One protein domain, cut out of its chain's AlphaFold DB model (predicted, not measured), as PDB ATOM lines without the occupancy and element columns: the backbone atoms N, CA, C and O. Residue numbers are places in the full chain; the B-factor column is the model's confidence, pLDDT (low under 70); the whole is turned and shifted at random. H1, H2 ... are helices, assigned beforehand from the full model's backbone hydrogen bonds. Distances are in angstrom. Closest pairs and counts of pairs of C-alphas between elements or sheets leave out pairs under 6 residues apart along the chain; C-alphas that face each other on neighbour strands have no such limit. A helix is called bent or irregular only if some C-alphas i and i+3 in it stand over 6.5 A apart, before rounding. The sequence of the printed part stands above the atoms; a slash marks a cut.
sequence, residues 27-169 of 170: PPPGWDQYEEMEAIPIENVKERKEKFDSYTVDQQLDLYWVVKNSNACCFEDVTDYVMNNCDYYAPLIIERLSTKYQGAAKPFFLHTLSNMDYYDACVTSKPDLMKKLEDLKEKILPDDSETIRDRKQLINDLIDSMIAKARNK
ATOM      1  N   PRO A  27       7.793 -28.161   7.151       68.19
ATOM      2  CA  PRO A  27       9.047 -28.856   6.974       68.19
ATOM      3  C   PRO A  27       9.015 -29.589   5.621       68.19
ATOM      4  O   PRO A  27       7.934 -29.983   5.157       68.19
ATOM      5  N   PRO A  28      10.157 -29.694   4.920       74.25
ATOM      6  CA  PRO A  28      10.179 -30.327   3.611       74.25
ATOM      7  C   PRO A  28       9.668 -31.774   3.718       74.25
ATOM      8  O   PRO A  28       9.871 -32.415   4.752       74.25
ATOM      9  N   PRO A  29       9.029 -32.317   2.665       80.94
ATOM     10  CA  PRO A  29       8.778 -33.752   2.567       80.94
ATOM     11  C   PRO A  29      10.019 -34.552   2.980       80.94
ATOM     12  O   PRO A  29      11.111 -34.261   2.493       80.94
ATOM     13  N   GLY A  30       9.857 -35.524   3.881       86.06
ATOM     14  CA  GLY A  30      10.964 -36.315   4.432       86.06
ATOM     15  C   GLY A  30      11.480 -35.851   5.796       86.06
ATOM     16  O   GLY A  30      12.258 -36.574   6.412       86.06
ATOM     17  N   TRP A  31      11.070 -34.677   6.291       87.19
ATOM     18  CA  TRP A  31      11.557 -34.148   7.571       87.19
ATOM     19  C   TRP A  31      11.063 -34.943   8.780       87.19
ATOM     20  O   TRP A  31      11.857 -35.248   9.659       87.19
ATOM     21  N   ASP A  32       9.794 -35.355   8.797       89.62
ATOM     22  CA  ASP A  32       9.267 -36.201   9.878       89.62
ATOM     23  C   ASP A  32      10.052 -37.522   9.950       89.62
ATOM     24  O   ASP A  32      10.463 -37.967  11.018       89.62
ATOM     25  N   GLN A  33      10.355 -38.119   8.788       91.50
ATOM     26  CA  GLN A  33      11.186 -39.324   8.708       91.50
ATOM     27  C   GLN A  33      12.624 -39.060   9.160       91.50
ATOM     28  O   GLN A  33      13.256 -39.956   9.722       91.50
ATOM     29  N   TYR A  34      13.148 -37.860   8.900       90.00
ATOM     30  CA  TYR A  34      14.467 -37.441   9.360       90.00
ATOM     31  C   TYR A  34      14.497 -37.341  10.887       90.00
ATOM     32  O   TYR A  34      15.369 -37.952  11.496       90.00
ATOM     33  N   GLU A  35      13.527 -36.666  11.509       89.69
ATOM     34  CA  GLU A  35      13.426 -36.546  12.971       89.69
ATOM     35  C   GLU A  35      13.260 -37.923  13.638       89.69
ATOM     36  O   GLU A  35      13.931 -38.228  14.625       89.69
ATOM     37  N   GLU A  36      12.428 -38.796  13.062       91.62
ATOM     38  CA  GLU A  36      12.262 -40.177  13.530       91.62
ATOM     39  C   GLU A  36      13.570 -40.983  13.461       91.62
ATOM     40  O   GLU A  36      13.858 -41.775  14.358       91.62
ATOM     41  N   MET A  37      14.372 -40.790  12.410       89.12
ATOM     42  CA  MET A  37      15.670 -41.453  12.245       89.12
ATOM     43  C   MET A  37      16.758 -40.846  13.140       89.12
ATOM     44  O   MET A  37      17.642 -41.566  13.607       89.12
ATOM     45  N   GLU A  38      16.714 -39.534  13.380       87.88
ATOM     46  CA  GLU A  38      17.653 -38.800  14.238       87.88
ATOM     47  C   GLU A  38      17.488 -39.180  15.712       87.88
ATOM     48  O   GLU A  38      18.478 -39.251  16.440       87.88
ATOM     49  N   ALA A  39      16.267 -39.526  16.129       90.94
ATOM     50  CA  ALA A  39      15.984 -40.029  17.470       90.94
ATOM     51  C   ALA A  39      16.645 -41.389  17.778       90.94
ATOM     52  O   ALA A  39      16.839 -41.723  18.949       90.94
ATOM     53  N   ILE A  40      16.997 -42.175  16.754       89.00
ATOM     54  CA  ILE A  40      17.696 -43.455  16.921       89.00
ATOM     55  C   ILE A  40      19.208 -43.179  16.973       89.00
ATOM     56  O   ILE A  40      19.723 -42.554  16.044       89.00
ATOM     57  N   PRO A  41      19.968 -43.657  17.978       88.44
ATOM     58  CA  PRO A  41      21.418 -43.447  18.051       88.44
ATOM     59  C   PRO A  41      22.167 -43.918  16.793       88.44
ATOM     60  O   PRO A  41      21.801 -44.931  16.192       88.44
ATOM     61  N   ILE A  42      23.220 -43.196  16.381       82.69
ATOM     62  CA  ILE A  42      23.961 -43.469  15.131       82.69
ATOM     63  C   ILE A  42      24.663 -44.829  15.150       82.69
ATOM     64  O   ILE A  42      24.750 -45.507  14.132       82.69
ATOM     65  N   GLU A  43      25.099 -45.261  16.328       85.69
ATOM     66  CA  GLU A  43      25.716 -46.557  16.572       85.69
ATOM     67  C   GLU A  43      24.733 -47.730  16.422       85.69
ATOM     68  O   GLU A  43      25.166 -48.865  16.211       85.69
ATOM     69  N   ASN A  44      23.416 -47.484  16.479       88.81
ATOM     70  CA  ASN A  44      22.406 -48.524  16.310       88.81
ATOM     71  C   ASN A  44      22.002 -48.703  14.837       88.81
ATOM     72  O   ASN A  44      20.846 -48.529  14.444       88.81
ATOM     73  N   VAL A  45      22.982 -49.088  14.015       84.31
ATOM     74  CA  VAL A  45      22.838 -49.274  12.558       84.31
ATOM     75  C   VAL A  45      21.685 -50.221  12.208       84.31
ATOM     76  O   VAL A  45      20.958 -49.992  11.243       84.31
ATOM     77  N   LYS A  46      21.481 -51.278  13.007       88.06
ATOM     78  CA  LYS A  46      20.416 -52.260  12.775       88.06
ATOM     79  C   LYS A  46      19.027 -51.632  12.914       88.06
ATOM     80  O   LYS A  46      18.218 -51.780  12.005       88.06
ATOM     81  N   GLU A  47      18.767 -50.927  14.013       90.06
ATOM     82  CA  GLU A  47      17.470 -50.279  14.255       90.06
ATOM     83  C   GLU A  47      17.198 -49.178  13.226       90.06
ATOM     84  O   GLU A  47      16.100 -49.096  12.681       90.06
ATOM     85  N   ARG A  48      18.219 -48.382  12.883       87.69
ATOM     86  CA  ARG A  48      18.120 -47.366  11.826       87.69
ATOM     87  C   ARG A  48      17.753 -47.980  10.477       87.69
ATOM     88  O   ARG A  48      16.892 -47.449   9.781       87.69
ATOM     89  N   LYS A  49      18.368 -49.110  10.118       86.69
ATOM     90  CA  LYS A  49      18.040 -49.827   8.883       86.69
ATOM     91  C   LYS A  49      16.616 -50.378   8.902       86.69
ATOM     92  O   LYS A  49      15.876 -50.143   7.958       86.69
ATOM     93  N   GLU A  50      16.217 -51.054   9.978       90.50
ATOM     94  CA  GLU A  50      14.853 -51.578  10.134       90.50
ATOM     95  C   GLU A  50      13.808 -50.457  10.049       90.50
ATOM     96  O   GLU A  50      12.777 -50.610   9.393       90.50
ATOM     97  N   LYS A  51      14.100 -49.298  10.649       92.38
ATOM     98  CA  LYS A  51      13.251 -48.111  10.562       92.38
ATOM     99  C   LYS A  51      13.182 -47.565   9.136       92.38
ATOM    100  O   LYS A  51      12.080 -47.334   8.644       92.38
ATOM    101  N   PHE A  52      14.316 -47.412   8.453       91.25
ATOM    102  CA  PHE A  52      14.354 -46.956   7.061       91.25
ATOM    103  C   PHE A  52      13.589 -47.896   6.117       91.25
ATOM    104  O   PHE A  52      12.777 -47.441   5.310       91.25
ATOM    105  N   ASP A  53      13.794 -49.206   6.254       90.75
ATOM    106  CA  ASP A  53      13.117 -50.231   5.454       90.75
ATOM    107  C   ASP A  53      11.604 -50.309   5.759       90.75
ATOM    108  O   ASP A  53      10.837 -50.802   4.934       90.75
ATOM    109  N   SER A  54      11.148 -49.792   6.911       94.06
ATOM    110  CA  SER A  54       9.720 -49.727   7.269       94.06
ATOM    111  C   SER A  54       8.941 -48.615   6.557       94.06
ATOM    112  O   SER A  54       7.709 -48.650   6.511       94.06
ATOM    113  N   TYR A  55       9.640 -47.616   6.015       93.69
ATOM    114  CA  TYR A  55       9.019 -46.512   5.297       93.69
ATOM    115  C   TYR A  55       8.520 -46.945   3.918       93.69
ATOM    116  O   TYR A  55       9.072 -47.834   3.272       93.69
ATOM    117  N   THR A  56       7.490 -46.262   3.416       92.44
ATOM    118  CA  THR A  56       7.136 -46.394   1.997       92.44
ATOM    119  C   THR A  56       8.286 -45.889   1.122       92.44
ATOM    120  O   THR A  56       9.045 -45.009   1.521       92.44
ATOM    121  N   VAL A  57       8.373 -46.381  -0.114       87.50
ATOM    122  CA  VAL A  57       9.363 -45.913  -1.104       87.50
ATOM    123  C   VAL A  57       9.353 -44.391  -1.253       87.50
ATOM    124  O   VAL A  57      10.402 -43.758  -1.362       87.50
ATOM    125  N   ASP A  58       8.159 -43.797  -1.246       86.94
ATOM    126  CA  ASP A  58       8.004 -42.355  -1.361       86.94
ATOM    127  C   ASP A  58       8.684 -41.630  -0.188       86.94
ATOM    128  O   ASP A  58       9.459 -40.697  -0.396       86.94
ATOM    129  N   GLN A  59       8.461 -42.117   1.030       90.25
ATOM    130  CA  GLN A  59       9.083 -41.596   2.247       90.25
ATOM    131  C   GLN A  59      10.601 -41.829   2.283       90.25
ATOM    132  O   GLN A  59      11.335 -40.948   2.717       90.25
ATOM    133  N   GLN A  60      11.090 -42.971   1.790       90.38
ATOM    134  CA  GLN A  60      12.528 -43.262   1.690       90.38
ATOM    135  C   GLN A  60      13.247 -42.269   0.769       90.38
ATOM    136  O   GLN A  60      14.307 -41.745   1.113       90.38
ATOM    137  N   LEU A  61      12.655 -41.974  -0.391       87.31
ATOM    138  CA  LEU A  61      13.204 -41.016  -1.350       87.31
ATOM    139  C   LEU A  61      13.102 -39.563  -0.859       87.31
ATOM    140  O   LEU A  61      13.984 -38.758  -1.164       87.31
ATOM    141  N   ASP A  62      12.057 -39.226  -0.102       87.12
ATOM    142  CA  ASP A  62      11.908 -37.904   0.515       87.12
ATOM    143  C   ASP A  62      12.933 -37.704   1.647       87.12
ATOM    144  O   ASP A  62      13.616 -36.681   1.691       87.12
ATOM    145  N   LEU A  63      13.141 -38.717   2.495       88.38
ATOM    146  CA  LEU A  63      14.191 -38.719   3.516       88.38
ATOM    147  C   LEU A  63      15.591 -38.582   2.900       88.38
ATOM    148  O   LEU A  63      16.400 -37.782   3.370       88.38
ATOM    149  N   TYR A  64      15.878 -39.321   1.824       87.25
ATOM    150  CA  TYR A  64      17.139 -39.197   1.090       87.25
ATOM    151  C   TYR A  64      17.379 -37.758   0.597       87.25
ATOM    152  O   TYR A  64      18.488 -37.232   0.730       87.25
ATOM    153  N   TRP A  65      16.338 -37.097   0.076       85.75
ATOM    154  CA  TRP A  65      16.422 -35.698  -0.338       85.75
ATOM    155  C   TRP A  65      16.768 -34.769   0.830       85.75
ATOM    156  O   TRP A  65      17.681 -33.949   0.694       85.75
ATOM    157  N   VAL A  66      16.113 -34.933   1.982       85.69
ATOM    158  CA  VAL A  66      16.406 -34.142   3.187       85.69
ATOM    159  C   VAL A  66      17.840 -34.362   3.658       85.69
ATOM    160  O   VAL A  66      18.582 -33.390   3.761       85.69
ATOM    161  N   VAL A  67      18.261 -35.615   3.861       84.06
ATOM    162  CA  VAL A  67      19.603 -35.977   4.358       84.06
ATOM    163  C   VAL A  67      20.711 -35.355   3.511       84.06
ATOM    164  O   VAL A  67      21.676 -34.802   4.038       84.06
ATOM    165  N   LYS A  68      20.571 -35.404   2.184       81.19
ATOM    166  CA  LYS A  68      21.570 -34.825   1.284       81.19
ATOM    167  C   LYS A  68      21.621 -33.303   1.297       81.19
ATOM    168  O   LYS A  68      22.669 -32.750   0.980       81.19
ATOM    169  N   ASN A  69      20.519 -32.633   1.620       75.69
ATOM    170  CA  ASN A  69      20.439 -31.171   1.606       75.69
ATOM    171  C   ASN A  69      20.646 -30.543   2.990       75.69
ATOM    172  O   ASN A  69      20.952 -29.357   3.072       75.69
ATOM    173  N   SER A  70      20.505 -31.309   4.072       69.81
ATOM    174  CA  SER A  70      20.663 -30.812   5.439       69.81
ATOM    175  C   SER A  70      22.115 -30.798   5.933       69.81
ATOM    176  O   SER A  70      22.354 -30.377   7.061       69.81
ATOM    177  N   ASN A  71      23.091 -31.239   5.120       61.22
ATOM    178  CA  ASN A  71      24.469 -31.521   5.559       61.22
ATOM    179  C   ASN A  71      24.511 -32.404   6.822       61.22
ATOM    180  O   ASN A  71      25.453 -32.326   7.611       61.22
ATOM    181  N   ALA A  72      23.489 -33.235   7.040       60.12
ATOM    182  CA  ALA A  72      23.467 -34.165   8.153       60.12
ATOM    183  C   ALA A  72      24.449 -35.304   7.846       60.12
ATOM    184  O   ALA A  72      24.082 -36.325   7.267       60.12
ATOM    185  N   CYS A  73      25.713 -35.122   8.239       50.25
ATOM    186  CA  CYS A  73      26.834 -36.050   8.025       50.25
ATOM    187  C   CYS A  73      26.653 -37.434   8.690       50.25
ATOM    188  O   CYS A  73      27.564 -38.251   8.684       50.25
ATOM    189  N   CYS A  74      25.500 -37.695   9.309       54.22
ATOM    190  CA  CYS A  74      25.236 -38.836  10.183       54.22
ATOM    191  C   CYS A  74      24.323 -39.904   9.549       54.22
ATOM    192  O   CYS A  74      23.905 -40.836  10.236       54.22
ATOM    193  N   PHE A  75      23.985 -39.753   8.263       64.69
ATOM    194  CA  PHE A  75      23.113 -40.658   7.500       64.69
ATOM    195  C   PHE A  75      23.708 -41.036   6.136       64.69
ATOM    196  O   PHE A  75      22.972 -41.288   5.178       64.69
ATOM    197  N   GLU A  76      25.039 -41.077   6.032       64.56
ATOM    198  CA  GLU A  76      25.728 -41.571   4.830       64.56
ATOM    199  C   GLU A  76      25.201 -42.961   4.425       64.56
ATOM    200  O   GLU A  76      24.914 -43.172   3.251       64.56
ATOM    201  N   ASP A  77      24.860 -43.816   5.395       72.69
ATOM    202  CA  ASP A  77      24.231 -45.125   5.168       72.69
ATOM    203  C   ASP A  77      22.922 -45.067   4.361       72.69
ATOM    204  O   ASP A  77      22.674 -45.939   3.533       72.69
ATOM    205  N   VAL A  78      22.074 -44.049   4.562       80.94
ATOM    206  CA  VAL A  78      20.809 -43.900   3.811       80.94
ATOM    207  C   VAL A  78      21.093 -43.501   2.369       80.94
ATOM    208  O   VAL A  78      20.483 -44.027   1.437       80.94
ATOM    209  N   THR A  79      22.042 -42.581   2.181       81.56
ATOM    210  CA  THR A  79      22.511 -42.213   0.844       81.56
ATOM    211  C   THR A  79      23.051 -43.439   0.126       81.56
ATOM    212  O   THR A  79      22.622 -43.732  -0.988       81.56
ATOM    213  N   ASP A  80      24.001 -44.128   0.750       83.81
ATOM    214  CA  ASP A  80      24.715 -45.235   0.136       83.81
ATOM    215  C   ASP A  80      23.763 -46.388  -0.138       83.81
ATOM    216  O   ASP A  80      23.834 -47.008  -1.195       83.81
ATOM    217  N   TYR A  81      22.801 -46.633   0.751       85.38
ATOM    218  CA  TYR A  81      21.754 -47.613   0.515       85.38
ATOM    219  C   TYR A  81      20.938 -47.289  -0.738       85.38
ATOM    220  O   TYR A  81      20.755 -48.164  -1.582       85.38
ATOM    221  N   VAL A  82      20.480 -46.045  -0.900       88.25
ATOM    222  CA  VAL A  82      19.752 -45.643  -2.111       88.25
ATOM    223  C   VAL A  82      20.652 -45.785  -3.341       88.25
ATOM    224  O   VAL A  82      20.240 -46.425  -4.304       88.25
ATOM    225  N   MET A  83      21.893 -45.278  -3.301       86.06
ATOM    226  CA  MET A  83      22.836 -45.347  -4.429       86.06
ATOM    227  C   MET A  83      23.189 -46.786  -4.844       86.06
ATOM    228  O   MET A  83      23.268 -47.066  -6.038       86.06
ATOM    229  N   ASN A  84      23.353 -47.699  -3.884       85.62
ATOM    230  CA  ASN A  84      23.745 -49.092  -4.124       85.62
ATOM    231  C   ASN A  84      22.580 -50.003  -4.543       85.62
ATOM    232  O   ASN A  84      22.813 -51.105  -5.027       85.62
ATOM    233  N   ASN A  85      21.327 -49.568  -4.386       87.75
ATOM    234  CA  ASN A  85      20.139 -50.328  -4.793       87.75
ATOM    235  C   ASN A  85      19.514 -49.743  -6.071       87.75
ATOM    236  O   ASN A  85      18.297 -49.551  -6.168       87.75
ATOM    237  N   CYS A  86      20.358 -49.439  -7.063       87.38
ATOM    238  CA  CYS A  86      19.944 -48.716  -8.264       87.38
ATOM    239  C   CYS A  86      18.827 -49.422  -9.051       87.38
ATOM    240  O   CYS A  86      17.898 -48.762  -9.518       87.38
ATOM    241  N   ASP A  87      18.867 -50.753  -9.162       87.94
ATOM    242  CA  ASP A  87      17.851 -51.536  -9.881       87.94
ATOM    243  C   ASP A  87      16.428 -51.275  -9.398       87.94
ATOM    244  O   ASP A  87      15.491 -51.269 -10.200       87.94
ATOM    245  N   TYR A  88      16.292 -51.026  -8.099       89.31
ATOM    246  CA  TYR A  88      15.025 -50.720  -7.469       89.31
ATOM    247  C   TYR A  88      14.698 -49.227  -7.576       89.31
ATOM    248  O   TYR A  88      13.632 -48.861  -8.066       89.31
ATOM    249  N   TYR A  89      15.616 -48.341  -7.175       91.19
ATOM    250  CA  TYR A  89      15.307 -46.914  -7.028       91.19
ATOM    251  C   TYR A  89      15.346 -46.104  -8.328       91.19
ATOM    252  O   TYR A  89      14.580 -45.150  -8.457       91.19
ATOM    253  N   ALA A  90      16.180 -46.453  -9.312       91.38
ATOM    254  CA  ALA A  90      16.281 -45.687 -10.557       91.38
ATOM    255  C   ALA A  90      14.949 -45.533 -11.319       91.38
ATOM    256  O   ALA A  90      14.595 -44.392 -11.634       91.38
ATOM    257  N   PRO A  91      14.167 -46.602 -11.596       90.69
ATOM    258  CA  PRO A  91      12.862 -46.445 -12.245       90.69
ATOM    259  C   PRO A  91      11.909 -45.542 -11.449       90.69
ATOM    260  O   PRO A  91      11.228 -44.707 -12.041       90.69
ATOM    261  N   LEU A  92      11.906 -45.660 -10.118       90.12
ATOM    262  CA  LEU A  92      11.038 -44.894  -9.220       90.12
ATOM    263  C   LEU A  92      11.409 -43.404  -9.189       90.12
ATOM    264  O   LEU A  92      10.537 -42.533  -9.214       90.12
ATOM    265  N   ILE A  93      12.708 -43.094  -9.187       89.00
ATOM    266  CA  ILE A  93      13.211 -41.719  -9.268       89.00
ATOM    267  C   ILE A  93      12.827 -41.093 -10.617       89.00
ATOM    268  O   ILE A  93      12.336 -39.964 -10.646       89.00
ATOM    269  N   ILE A  94      12.984 -41.824 -11.726       87.44
ATOM    270  CA  ILE A  94      12.585 -41.361 -13.066       87.44
ATOM    271  C   ILE A  94      11.071 -41.095 -13.128       87.44
ATOM    272  O   ILE A  94      10.635 -40.073 -13.661       87.44
ATOM    273  N   GLU A  95      10.254 -41.956 -12.522       86.00
ATOM    274  CA  GLU A  95       8.805 -41.744 -12.438       86.00
ATOM    275  C   GLU A  95       8.446 -40.509 -11.604       86.00
ATOM    276  O   GLU A  95       7.617 -39.694 -12.024       86.00
ATOM    277  N   ARG A  96       9.122 -40.280 -10.477       81.25
ATOM    278  CA  ARG A  96       8.943 -39.069  -9.657       81.25
ATOM    279  C   ARG A  96       9.355 -37.785 -10.375       81.25
ATOM    280  O   ARG A  96       8.651 -36.776 -10.262       81.25
ATOM    281  N   LEU A  97      10.437 -37.822 -11.157       79.44
ATOM    282  CA  LEU A  97      10.848 -36.714 -12.028       79.44
ATOM    283  C   LEU A  97       9.756 -36.350 -13.052       79.44
ATOM    284  O   LEU A  97       9.644 -35.180 -13.431       79.44
ATOM    285  N   SER A  98       8.935 -37.329 -13.455       72.19
ATOM    286  CA  SER A  98       7.842 -37.155 -14.421       72.19
ATOM    287  C   SER A  98       6.507 -36.701 -13.823       72.19
ATOM    288  O   SER A  98       5.703 -36.112 -14.542       72.19
ATOM    289  N   THR A  99       6.266 -36.936 -12.527       65.50
ATOM    290  CA  THR A  99       4.914 -36.835 -11.941       65.50
ATOM    291  C   THR A  99       4.742 -35.804 -10.826       65.50
ATOM    292  O   THR A  99       3.608 -35.377 -10.618       65.50
ATOM    293  N   LYS A 100       5.793 -35.392 -10.091       56.38
ATOM    294  CA  LYS A 100       5.551 -34.771  -8.765       56.38
ATOM    295  C   LYS A 100       6.430 -33.582  -8.365       56.38
ATOM    296  O   LYS A 100       5.944 -32.697  -7.669       56.38
ATOM    297  N   TYR A 101       7.691 -33.501  -8.792       55.69
ATOM    298  CA  TYR A 101       8.612 -32.489  -8.252       55.69
ATOM    299  C   TYR A 101       8.802 -31.272  -9.170       55.69
ATOM    300  O   TYR A 101       9.300 -31.385 -10.288       55.69
ATOM    301  N   GLN A 102       8.445 -30.082  -8.678       53.50
ATOM    302  CA  GLN A 102       8.839 -28.790  -9.253       53.50
ATOM    303  C   GLN A 102       9.930 -28.143  -8.381       53.50
ATOM    304  O   GLN A 102      10.033 -28.421  -7.188       53.50
ATOM    305  N   GLY A 103      10.778 -27.292  -8.964       62.75
ATOM    306  CA  GLY A 103      11.783 -26.545  -8.200       62.75
ATOM    307  C   GLY A 103      13.079 -27.317  -7.904       62.75
ATOM    308  O   GLY A 103      13.706 -27.852  -8.814       62.75
ATOM    309  N   ALA A 104      13.567 -27.269  -6.658       64.25
ATOM    310  CA  ALA A 104      14.943 -27.658  -6.296       64.25
ATOM    311  C   ALA A 104      15.204 -29.179  -6.254       64.25
ATOM    312  O   ALA A 104      16.351 -29.598  -6.358       64.25
ATOM    313  N   ALA A 105      14.160 -30.006  -6.157       70.38
ATOM    314  CA  ALA A 105      14.301 -31.460  -6.048       70.38
ATOM    315  C   ALA A 105      14.657 -32.155  -7.381       70.38
ATOM    316  O   ALA A 105      15.288 -33.210  -7.380       70.38
ATOM    317  N   LYS A 106      14.296 -31.574  -8.537       76.31
ATOM    318  CA  LYS A 106      14.562 -32.180  -9.857       76.31
ATOM    319  C   LYS A 106      16.060 -32.346 -10.163       76.31
ATOM    320  O   LYS A 106      16.465 -33.474 -10.440       76.31
ATOM    321  N   PRO A 107      16.895 -31.286 -10.087       74.75
ATOM    322  CA  PRO A 107      18.338 -31.422 -10.298       74.75
ATOM    323  C   PRO A 107      18.986 -32.426  -9.339       74.75
ATOM    324  O   PRO A 107      19.883 -33.164  -9.728       74.75
ATOM    325  N   PHE A 108      18.489 -32.502  -8.103       78.62
ATOM    326  CA  PHE A 108      18.980 -33.431  -7.091       78.62
ATOM    327  C   PHE A 108      18.734 -34.905  -7.456       78.62
ATOM    328  O   PHE A 108      19.656 -35.725  -7.440       78.62
ATOM    329  N   PHE A 109      17.502 -35.253  -7.829       83.00
ATOM    330  CA  PHE A 109      17.162 -36.616  -8.241       83.00
ATOM    331  C   PHE A 109      17.903 -37.036  -9.521       83.00
ATOM    332  O   PHE A 109      18.346 -38.178  -9.625       83.00
ATOM    333  N   LEU A 110      18.130 -36.109 -10.454       83.12
ATOM    334  CA  LEU A 110      18.958 -36.365 -11.638       83.12
ATOM    335  C   LEU A 110      20.433 -36.570 -11.302       83.12
ATOM    336  O   LEU A 110      21.052 -37.495 -11.820       83.12
ATOM    337  N   HIS A 111      20.995 -35.765 -10.401       83.62
ATOM    338  CA  HIS A 111      22.358 -35.979  -9.919       83.62
ATOM    339  C   HIS A 111      22.497 -37.345  -9.234       83.62
ATOM    340  O   HIS A 111      23.516 -38.019  -9.367       83.62
ATOM    341  N   THR A 112      21.455 -37.786  -8.530       85.50
ATOM    342  CA  THR A 112      21.419 -39.110  -7.901       85.50
ATOM    343  C   THR A 112      21.464 -40.223  -8.944       85.50
ATOM    344  O   THR A 112      22.292 -41.119  -8.824       85.50
ATOM    345  N   LEU A 113      20.653 -40.133 -10.005       88.56
ATOM    346  CA  LEU A 113      20.694 -41.082 -11.125       88.56
ATOM    347  C   LEU A 113      22.055 -41.090 -11.832       88.56
ATOM    348  O   LEU A 113      22.559 -42.157 -12.170       88.56
ATOM    349  N   SER A 114      22.665 -39.918 -12.021       85.38
ATOM    350  CA  SER A 114      24.006 -39.795 -12.605       85.38
ATOM    351  C   SER A 114      25.067 -40.482 -11.738       85.38
ATOM    352  O   SER A 114      25.890 -41.237 -12.253       85.38
ATOM    353  N   ASN A 115      25.010 -40.302 -10.413       84.12
ATOM    354  CA  ASN A 115      25.911 -40.975  -9.476       84.12
ATOM    355  C   ASN A 115      25.697 -42.492  -9.461       84.12
ATOM    356  O   ASN A 115      26.662 -43.239  -9.578       84.12
ATOM    357  N   MET A 116      24.449 -42.959  -9.367       88.06
ATOM    358  CA  MET A 116      24.129 -44.389  -9.452       88.06
ATOM    359  C   MET A 116      24.694 -45.003 -10.739       88.06
ATOM    360  O   MET A 116      25.343 -46.049 -10.724       88.06
ATOM    361  N   ASP A 117      24.514 -44.308 -11.863       85.62
ATOM    362  CA  ASP A 117      25.036 -44.743 -13.150       85.62
ATOM    363  C   ASP A 117      26.571 -44.669 -13.235       85.62
ATOM    364  O   ASP A 117      27.198 -45.465 -13.940       85.62
ATOM    365  N   TYR A 118      27.214 -43.722 -12.543       81.19
ATOM    366  CA  TYR A 118      28.673 -43.654 -12.416       81.19
ATOM    367  C   TYR A 118      29.247 -44.940 -11.821       81.19
ATOM    368  O   TYR A 118      30.187 -45.482 -12.402       81.19
ATOM    369  N   TYR A 119      28.648 -45.448 -10.744       76.38
ATOM    370  CA  TYR A 119      29.135 -46.644 -10.061       76.38
ATOM    371  C   TYR A 119      28.800 -47.945 -10.796       76.38
ATOM    372  O   TYR A 119      29.688 -48.780 -10.950       76.38
ATOM    373  N   ASP A 120      27.565 -48.106 -11.285       78.50
ATOM    374  CA  ASP A 120      27.079 -49.421 -11.746       78.50
ATOM    375  C   ASP A 120      26.515 -49.431 -13.179       78.50
ATOM    376  O   ASP A 120      25.977 -50.424 -13.653       78.50
ATOM    377  N   ALA A 121      26.603 -48.317 -13.917       82.62
ATOM    378  CA  ALA A 121      26.006 -48.185 -15.256       82.62
ATOM    379  C   ALA A 121      24.506 -48.554 -15.314       82.62
ATOM    380  O   ALA A 121      23.981 -48.917 -16.368       82.62
ATOM    381  N   CYS A 122      23.817 -48.511 -14.178       84.56
ATOM    382  CA  CYS A 122      22.512 -49.130 -13.995       84.56
ATOM    383  C   CYS A 122      21.385 -48.454 -14.788       84.56
ATOM    384  O   CYS A 122      20.366 -49.084 -15.076       84.56
ATOM    385  N   VAL A 123      21.559 -47.180 -15.152       87.38
ATOM    386  CA  VAL A 123      20.605 -46.439 -15.981       87.38
ATOM    387  C   VAL A 123      20.977 -46.603 -17.451       87.38
ATOM    388  O   VAL A 123      20.150 -47.029 -18.250       87.38
ATOM    389  N   THR A 124      22.239 -46.341 -17.797       87.81
ATOM    390  CA  THR A 124      22.758 -46.369 -19.176       87.81
ATOM    391  C   THR A 124      22.769 -47.761 -19.803       87.81
ATOM    392  O   THR A 124      22.698 -47.871 -21.023       87.81
ATOM    393  N   SER A 125      22.789 -48.828 -19.000       87.31
ATOM    394  CA  SER A 125      22.649 -50.215 -19.471       87.31
ATOM    395  C   SER A 125      21.201 -50.649 -19.736       87.31
ATOM    396  O   SER A 125      20.989 -51.733 -20.282       87.31
ATOM    397  N   LYS A 126      20.198 -49.831 -19.380       89.38
ATOM    398  CA  LYS A 126      18.769 -50.166 -19.489       89.38
ATOM    399  C   LYS A 126      18.056 -49.257 -20.497       89.38
ATOM    400  O   LYS A 126      17.697 -48.128 -20.150       89.38
ATOM    401  N   PRO A 127      17.771 -49.747 -21.720       89.19
ATOM    402  CA  PRO A 127      17.161 -48.944 -22.783       89.19
ATOM    403  C   PRO A 127      15.842 -48.271 -22.384       89.19
ATOM    404  O   PRO A 127      15.623 -47.106 -22.708       89.19
ATOM    405  N   ASP A 128      14.986 -48.964 -21.630       90.25
ATOM    406  CA  ASP A 128      13.684 -48.425 -21.218       90.25
ATOM    407  C   ASP A 128      13.816 -47.253 -20.233       90.25
ATOM    408  O   ASP A 128      13.050 -46.290 -20.307       90.25
ATOM    409  N   LEU A 129      14.800 -47.301 -19.324       90.00
ATOM    410  CA  LEU A 129      15.065 -46.205 -18.388       90.00
ATOM    411  C   LEU A 129      15.696 -45.011 -19.103       90.00
ATOM    412  O   LEU A 129      15.292 -43.875 -18.855       90.00
ATOM    413  N   MET A 130      16.628 -45.270 -20.024       88.69
ATOM    414  CA  MET A 130      17.223 -44.227 -20.861       88.69
ATOM    415  C   MET A 130      16.172 -43.510 -21.701       88.69
ATOM    416  O   MET A 130      16.131 -42.283 -21.704       88.69
ATOM    417  N   LYS A 131      15.256 -44.251 -22.328       88.88
ATOM    418  CA  LYS A 131      14.158 -43.661 -23.095       88.88
ATOM    419  C   LYS A 131      13.254 -42.778 -22.228       88.88
ATOM    420  O   LYS A 131      12.927 -41.664 -22.620       88.88
ATOM    421  N   LYS A 132      12.886 -43.228 -21.020       88.44
ATOM    422  CA  LYS A 132      12.101 -42.403 -20.081       88.44
ATOM    423  C   LYS A 132      12.835 -41.107 -19.694       88.44
ATOM    424  O   LYS A 132      12.184 -40.079 -19.522       88.44
ATOM    425  N   LEU A 133      14.162 -41.140 -19.542       86.88
ATOM    426  CA  LEU A 133      14.971 -39.942 -19.280       86.88
ATOM    427  C   LEU A 133      15.033 -38.993 -20.482       86.88
ATOM    428  O   LEU A 133      14.950 -37.780 -20.298       86.88
ATOM    429  N   GLU A 134      15.130 -39.521 -21.700       84.81
ATOM    430  CA  GLU A 134      15.051 -38.719 -22.926       84.81
ATOM    431  C   GLU A 134      13.684 -38.028 -23.049       84.81
ATOM    432  O   GLU A 134      13.627 -36.812 -23.229       84.81
ATOM    433  N   ASP A 135      12.584 -38.749 -22.812       84.81
ATOM    434  CA  ASP A 135      11.226 -38.181 -22.818       84.81
ATOM    435  C   ASP A 135      11.050 -37.060 -21.774       84.81
ATOM    436  O   ASP A 135      10.220 -36.158 -21.932       84.81
ATOM    437  N   LEU A 136      11.800 -37.111 -20.666       80.56
ATOM    438  CA  LEU A 136      11.787 -36.064 -19.646       80.56
ATOM    439  C   LEU A 136      12.442 -34.770 -20.136       80.56
ATOM    440  O   LEU A 136      11.954 -33.700 -19.769       80.56
ATOM    441  N   LYS A 137      13.481 -34.849 -20.981       76.88
ATOM    442  CA  LYS A 137      14.144 -33.682 -21.593       76.88
ATOM    443  C   LYS A 137      13.149 -32.828 -22.381       76.88
ATOM    444  O   LYS A 137      13.153 -31.603 -22.276       76.88
ATOM    445  N   GLU A 138      12.245 -33.475 -23.111       70.12
ATOM    446  CA  GLU A 138      11.232 -32.810 -23.941       70.12
ATOM    447  C   GLU A 138      10.094 -32.174 -23.120       70.12
ATOM    448  O   GLU A 138       9.427 -31.250 -23.585       70.12
ATOM    449  N   LYS A 139       9.884 -32.627 -21.877       69.00
ATOM    450  CA  LYS A 139       8.775 -32.203 -20.998       69.00
ATOM    451  C   LYS A 139       9.128 -31.068 -20.034       69.00
ATOM    452  O   LYS A 139       8.287 -30.662 -19.227       69.00
ATOM    453  N   ILE A 140      10.351 -30.538 -20.068       65.44
ATOM    454  CA  ILE A 140      10.736 -29.406 -19.214       65.44
ATOM    455  C   ILE A 140      10.127 -28.125 -19.801       65.44
ATOM    456  O   ILE A 140      10.638 -27.577 -20.783       65.44
ATOM    457  N   LEU A 141       9.016 -27.680 -19.195       57.81
ATOM    458  CA  LEU A 141       8.180 -26.550 -19.627       57.81
ATOM    459  C   LEU A 141       8.987 -25.308 -20.081       57.81
ATOM    460  O   LEU A 141      10.082 -25.050 -19.565       57.81
ATOM    461  N   PRO A 142       8.456 -24.526 -21.039       53.72
ATOM    462  CA  PRO A 142       9.028 -23.255 -21.471       53.72
ATOM    463  C   PRO A 142       8.618 -22.143 -20.493       53.72
ATOM    464  O   PRO A 142       7.669 -21.407 -20.740       53.72
ATOM    465  N   ASP A 143       9.279 -22.064 -19.342       60.62
ATOM    466  CA  ASP A 143       9.220 -20.875 -18.485       60.62
ATOM    467  C   ASP A 143      10.535 -20.107 -18.650       60.62
ATOM    468  O   ASP A 143      11.619 -20.672 -18.481       60.62
ATOM    469  N   ASP A 144      10.421 -18.836 -19.032       56.19
ATOM    470  CA  ASP A 144      11.548 -17.999 -19.442       56.19
ATOM    471  C   ASP A 144      12.195 -17.218 -18.290       56.19
ATOM    472  O   ASP A 144      13.153 -16.470 -18.526       56.19
ATOM    473  N   SER A 145      11.726 -17.374 -17.048       71.31
ATOM    474  CA  SER A 145      12.396 -16.758 -15.899       71.31
ATOM    475  C   SER A 145      13.831 -17.284 -15.745       71.31
ATOM    476  O   SER A 145      14.107 -18.472 -15.913       71.31
ATOM    477  N   GLU A 146      14.776 -16.393 -15.433       66.75
ATOM    478  CA  GLU A 146      16.221 -16.688 -15.405       66.75
ATOM    479  C   GLU A 146      16.567 -17.857 -14.463       66.75
ATOM    480  O   GLU A 146      17.232 -18.807 -14.862       66.75
ATOM    481  N   THR A 147      15.996 -17.876 -13.254       66.81
ATOM    482  CA  THR A 147      16.193 -18.971 -12.290       66.81
ATOM    483  C   THR A 147      15.672 -20.321 -12.790       66.81
ATOM    484  O   THR A 147      16.243 -21.364 -12.463       66.81
ATOM    485  N   ILE A 148      14.573 -20.336 -13.551       68.56
ATOM    486  CA  ILE A 148      14.023 -21.577 -14.110       68.56
ATOM    487  C   ILE A 148      14.842 -22.019 -15.325       68.56
ATOM    488  O   ILE A 148      15.109 -23.214 -15.470       68.56
ATOM    489  N   ARG A 149      15.325 -21.069 -16.132       69.88
ATOM    490  CA  ARG A 149      16.227 -21.314 -17.261       69.88
ATOM    491  C   ARG A 149      17.526 -21.986 -16.827       69.88
ATOM    492  O   ARG A 149      17.875 -23.015 -17.399       69.88
ATOM    493  N   ASP A 150      18.183 -21.484 -15.786       72.31
ATOM    494  CA  ASP A 150      19.437 -22.064 -15.285       72.31
ATOM    495  C   ASP A 150      19.231 -23.489 -14.758       72.31
ATOM    496  O   ASP A 150      20.004 -24.402 -15.051       72.31
ATOM    497  N   ARG A 151      18.132 -23.722 -14.030       72.38
ATOM    498  CA  ARG A 151      17.770 -25.062 -13.541       72.38
ATOM    499  C   ARG A 151      17.446 -26.019 -14.684       72.38
ATOM    500  O   ARG A 151      17.803 -27.191 -14.609       72.38
ATOM    501  N   LYS A 152      16.774 -25.537 -15.731       73.50
ATOM    502  CA  LYS A 152      16.492 -26.306 -16.948       73.50
ATOM    503  C   LYS A 152      17.778 -26.668 -17.681       73.50
ATOM    504  O   LYS A 152      17.925 -27.822 -18.071       73.50
ATOM    505  N   GLN A 153      18.696 -25.716 -17.834       78.00
ATOM    506  CA  GLN A 153      19.992 -25.960 -18.458       78.00
ATOM    507  C   GLN A 153      20.767 -27.031 -17.687       78.00
ATOM    508  O   GLN A 153      21.163 -28.028 -18.278       78.00
ATOM    509  N   LEU A 154      20.850 -26.904 -16.357       77.31
ATOM    510  CA  LEU A 154      21.499 -27.895 -15.496       77.31
ATOM    511  C   LEU A 154      20.897 -29.301 -15.659       77.31
ATOM    512  O   LEU A 154      21.624 -30.287 -15.746       77.31
ATOM    513  N   ILE A 155      19.567 -29.402 -15.704       77.31
ATOM    514  CA  ILE A 155      18.871 -30.676 -15.920       77.31
ATOM    515  C   ILE A 155      19.222 -31.270 -17.291       77.31
ATOM    516  O   ILE A 155      19.540 -32.457 -17.374       77.31
ATOM    517  N   ASN A 156      19.167 -30.461 -18.352       80.25
ATOM    518  CA  ASN A 156      19.478 -30.901 -19.710       80.25
ATOM    519  C   ASN A 156      20.931 -31.365 -19.834       80.25
ATOM    520  O   ASN A 156      21.167 -32.433 -20.391       80.25
ATOM    521  N   ASP A 157      21.876 -30.617 -19.266       83.19
ATOM    522  CA  ASP A 157      23.303 -30.946 -19.299       83.19
ATOM    523  C   ASP A 157      23.596 -32.276 -18.587       83.19
ATOM    524  O   ASP A 157      24.394 -33.083 -19.068       83.19
ATOM    525  N   LEU A 158      22.916 -32.549 -17.465       80.75
ATOM    526  CA  LEU A 158      23.040 -33.819 -16.745       80.75
ATOM    527  C   LEU A 158      22.492 -34.999 -17.558       80.75
ATOM    528  O   LEU A 158      23.150 -36.037 -17.642       80.75
ATOM    529  N   ILE A 159      21.320 -34.842 -18.183       83.31
ATOM    530  CA  ILE A 159      20.746 -35.875 -19.058       83.31
ATOM    531  C   ILE A 159      21.669 -36.117 -20.263       83.31
ATOM    532  O   ILE A 159      21.983 -37.266 -20.576       83.31
ATOM    533  N   ASP A 160      22.170 -35.054 -20.894       85.38
ATOM    534  CA  ASP A 160      23.069 -35.150 -22.047       85.38
ATOM    535  C   ASP A 160      24.403 -35.819 -21.689       85.38
ATOM    536  O   ASP A 160      24.919 -36.617 -22.475       85.38
ATOM    537  N   SER A 161      24.924 -35.588 -20.482       83.31
ATOM    538  CA  SER A 161      26.101 -36.292 -19.959       83.31
ATOM    539  C   SER A 161      25.866 -37.804 -19.834       83.31
ATOM    540  O   SER A 161      26.691 -38.601 -20.292       83.31
ATOM    541  N   MET A 162      24.717 -38.216 -19.287       84.00
ATOM    542  CA  MET A 162      24.350 -39.634 -19.179       84.00
ATOM    543  C   MET A 162      24.172 -40.283 -20.562       84.00
ATOM    544  O   MET A 162      24.654 -41.394 -20.789       84.00
ATOM    545  N   ILE A 163      23.561 -39.576 -21.520       82.25
ATOM    546  CA  ILE A 163      23.405 -40.045 -22.909       82.25
ATOM    547  C   ILE A 163      24.766 -40.198 -23.596       82.25
ATOM    548  O   ILE A 163      25.034 -41.219 -24.232       82.25
ATOM    549  N   ALA A 164      25.647 -39.201 -23.477       83.12
ATOM    550  CA  ALA A 164      26.984 -39.254 -24.062       83.12
ATOM    551  C   ALA A 164      27.779 -40.451 -23.521       83.12
ATOM    552  O   ALA A 164      28.446 -41.159 -24.277       83.12
ATOM    553  N   LYS A 165      27.653 -40.727 -22.221       81.00
ATOM    554  CA  LYS A 165      28.269 -41.890 -21.585       81.00
ATOM    555  C   LYS A 165      27.716 -43.215 -22.113       81.00
ATOM    556  O   LYS A 165      28.509 -44.124 -22.349       81.00
ATOM    557  N   ALA A 166      26.404 -43.323 -22.337       80.12
ATOM    558  CA  ALA A 166      25.803 -44.511 -22.947       80.12
ATOM    559  C   ALA A 166      26.387 -44.787 -24.344       80.12
ATOM    560  O   ALA A 166      26.776 -45.913 -24.639       80.12
ATOM    561  N   ARG A 167      26.535 -43.741 -25.171       80.19
ATOM    562  CA  ARG A 167      27.082 -43.843 -26.539       80.19
ATOM    563  C   ARG A 167      28.552 -44.264 -26.591       80.19
ATOM    564  O   ARG A 167      28.956 -44.894 -27.556       80.19
ATOM    565  N   ASN A 168      29.340 -43.928 -25.572       75.56
ATOM    566  CA  ASN A 168      30.763 -44.279 -25.503       75.56
ATOM    567  C   ASN A 168      31.027 -45.702 -24.972       75.56
ATOM    568  O   ASN A 168      32.184 -46.112 -24.903       75.56
ATOM    569  N   LYS A 169      29.988 -46.432 -24.540       63.06
ATOM    570  CA  LYS A 169      30.092 -47.813 -24.034       63.06
ATOM    571  C   LYS A 169      29.666 -48.882 -25.050       63.06
ATOM    572  O   LYS A 169      29.923 -50.059 -24.804       63.06
TER     573      LYS A 169
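This is residues 27 to 169 of the 170 residues of an uncharacterized protein of Acidobacteria bacterium OLB17 (UniProt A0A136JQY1). Four helices, H5, H6, H7 and H8, form an up-and-down bundle, each running against the one before it in the chain, and a second group of four helices, H1 to H4, sits over the side made by H5 and H6. Within that smaller group H3 and H4 are next to the bundle, crossing H6 steeply, while H1 and H2 make the far end of the longest axis. The printed part has 143 residues, with eight named helices, H1 to H8 in chain order, and no named strand; the class is all helix. The whole is compact, with a radius of gyration of the C-alphas of 15.9 A, and spans 43 by 37 by 23 A.

H1, residues 31 to 38, and H2, residues 45 to 54, make a helical hairpin at a shallow tilt of 26 degrees. They only just touch, with 3 pairs of C-alphas within 8 A, the closest being those of Met 37 and Arg 48, 6.4 A apart. H1 also touches H3, residues 57 to 69, about perpendicular at 77 degrees; their closest C-alphas, those of Tyr 34 and Leu 63, are 6.0 A apart. H2 and H3 are close but not clearly touching. With residues 64 to 68 alone, H3 touches H4, residues 76 to 84, at a steep tilt of 55 degrees, opposite ways, the closest C-alphas being those of Tyr 64 and Thr 79 at 6.2 A. The hub is H6, residues 105 to 120, which touches four other helices. H4 touches it at a steep tilt of 67 degrees, only just short of perpendicular, with the C-alphas of Met 83 and Met 116 closest at 5.3 A. H3 only just touches H6, with 3 pairs of C-alphas within 8 A, the closest being those of Trp 65 and Ala 105 at 7.4 A. H5, residues 86 to 99, forms a helical hairpin with H6 at a shallow tilt of 24 degrees; the closest C-alphas are those of Cys 86 and Met 116, 6.1 A apart. H5 touches H7, residues 127 to 138, the same way at 26 degrees, a shallow tilt, with Pro 91 and Leu 129 closest at 6.5 A between C-alphas. H8, residues 146 to 167, touches H6 the same way at a shallow tilt of 17 degrees, through the C-alphas of Pro 107 and Ile 155 at 5.7 A. With its residues 155 to 163 alone H8 touches H7, its partner in a third helical hairpin; the closest C-alphas are those of Lys 137 and Asn 156, 6.3 A apart. H5 and H8 are apart, and so are H6 and H7. In H1, H2, H3, H4, H6 and H8 every O i to N i+4 pair is within hydrogen-bond range, against 8 of 10 in H5 and 7 of 8 in H7.

H1 begins at C-alpha 31, (11.557, -34.148, 7.571). H1, H2 and H4 measure 10.2, 14.2 and 11.9 A from first to last C-alpha. H3 is 18.6 A long and H5 19.5 A; H5 is irregular, but only just, with C-alphas 88 and 91 6.8 A apart. H6 measures 22.8 A from C-alpha 105 at (14.301, -31.460, -6.048), and H7 17.2 A. H8, the longest, covers 31.3 A and ends at C-alpha 167, (27.082, -43.843, -26.539).

The two C-alphas farthest apart, those of Asn 44 and Asp 144, are 48.2 A from each other. The printed part has no cut and no long link; the links H2 to H3, H4 to H5 and H5 to H6 are tight. The mean pLDDT of the printed part is 80.7, with values under 70 at residues 27, 70 to 76, 99 to 104, 139 to 144, 146 to 149 and 169.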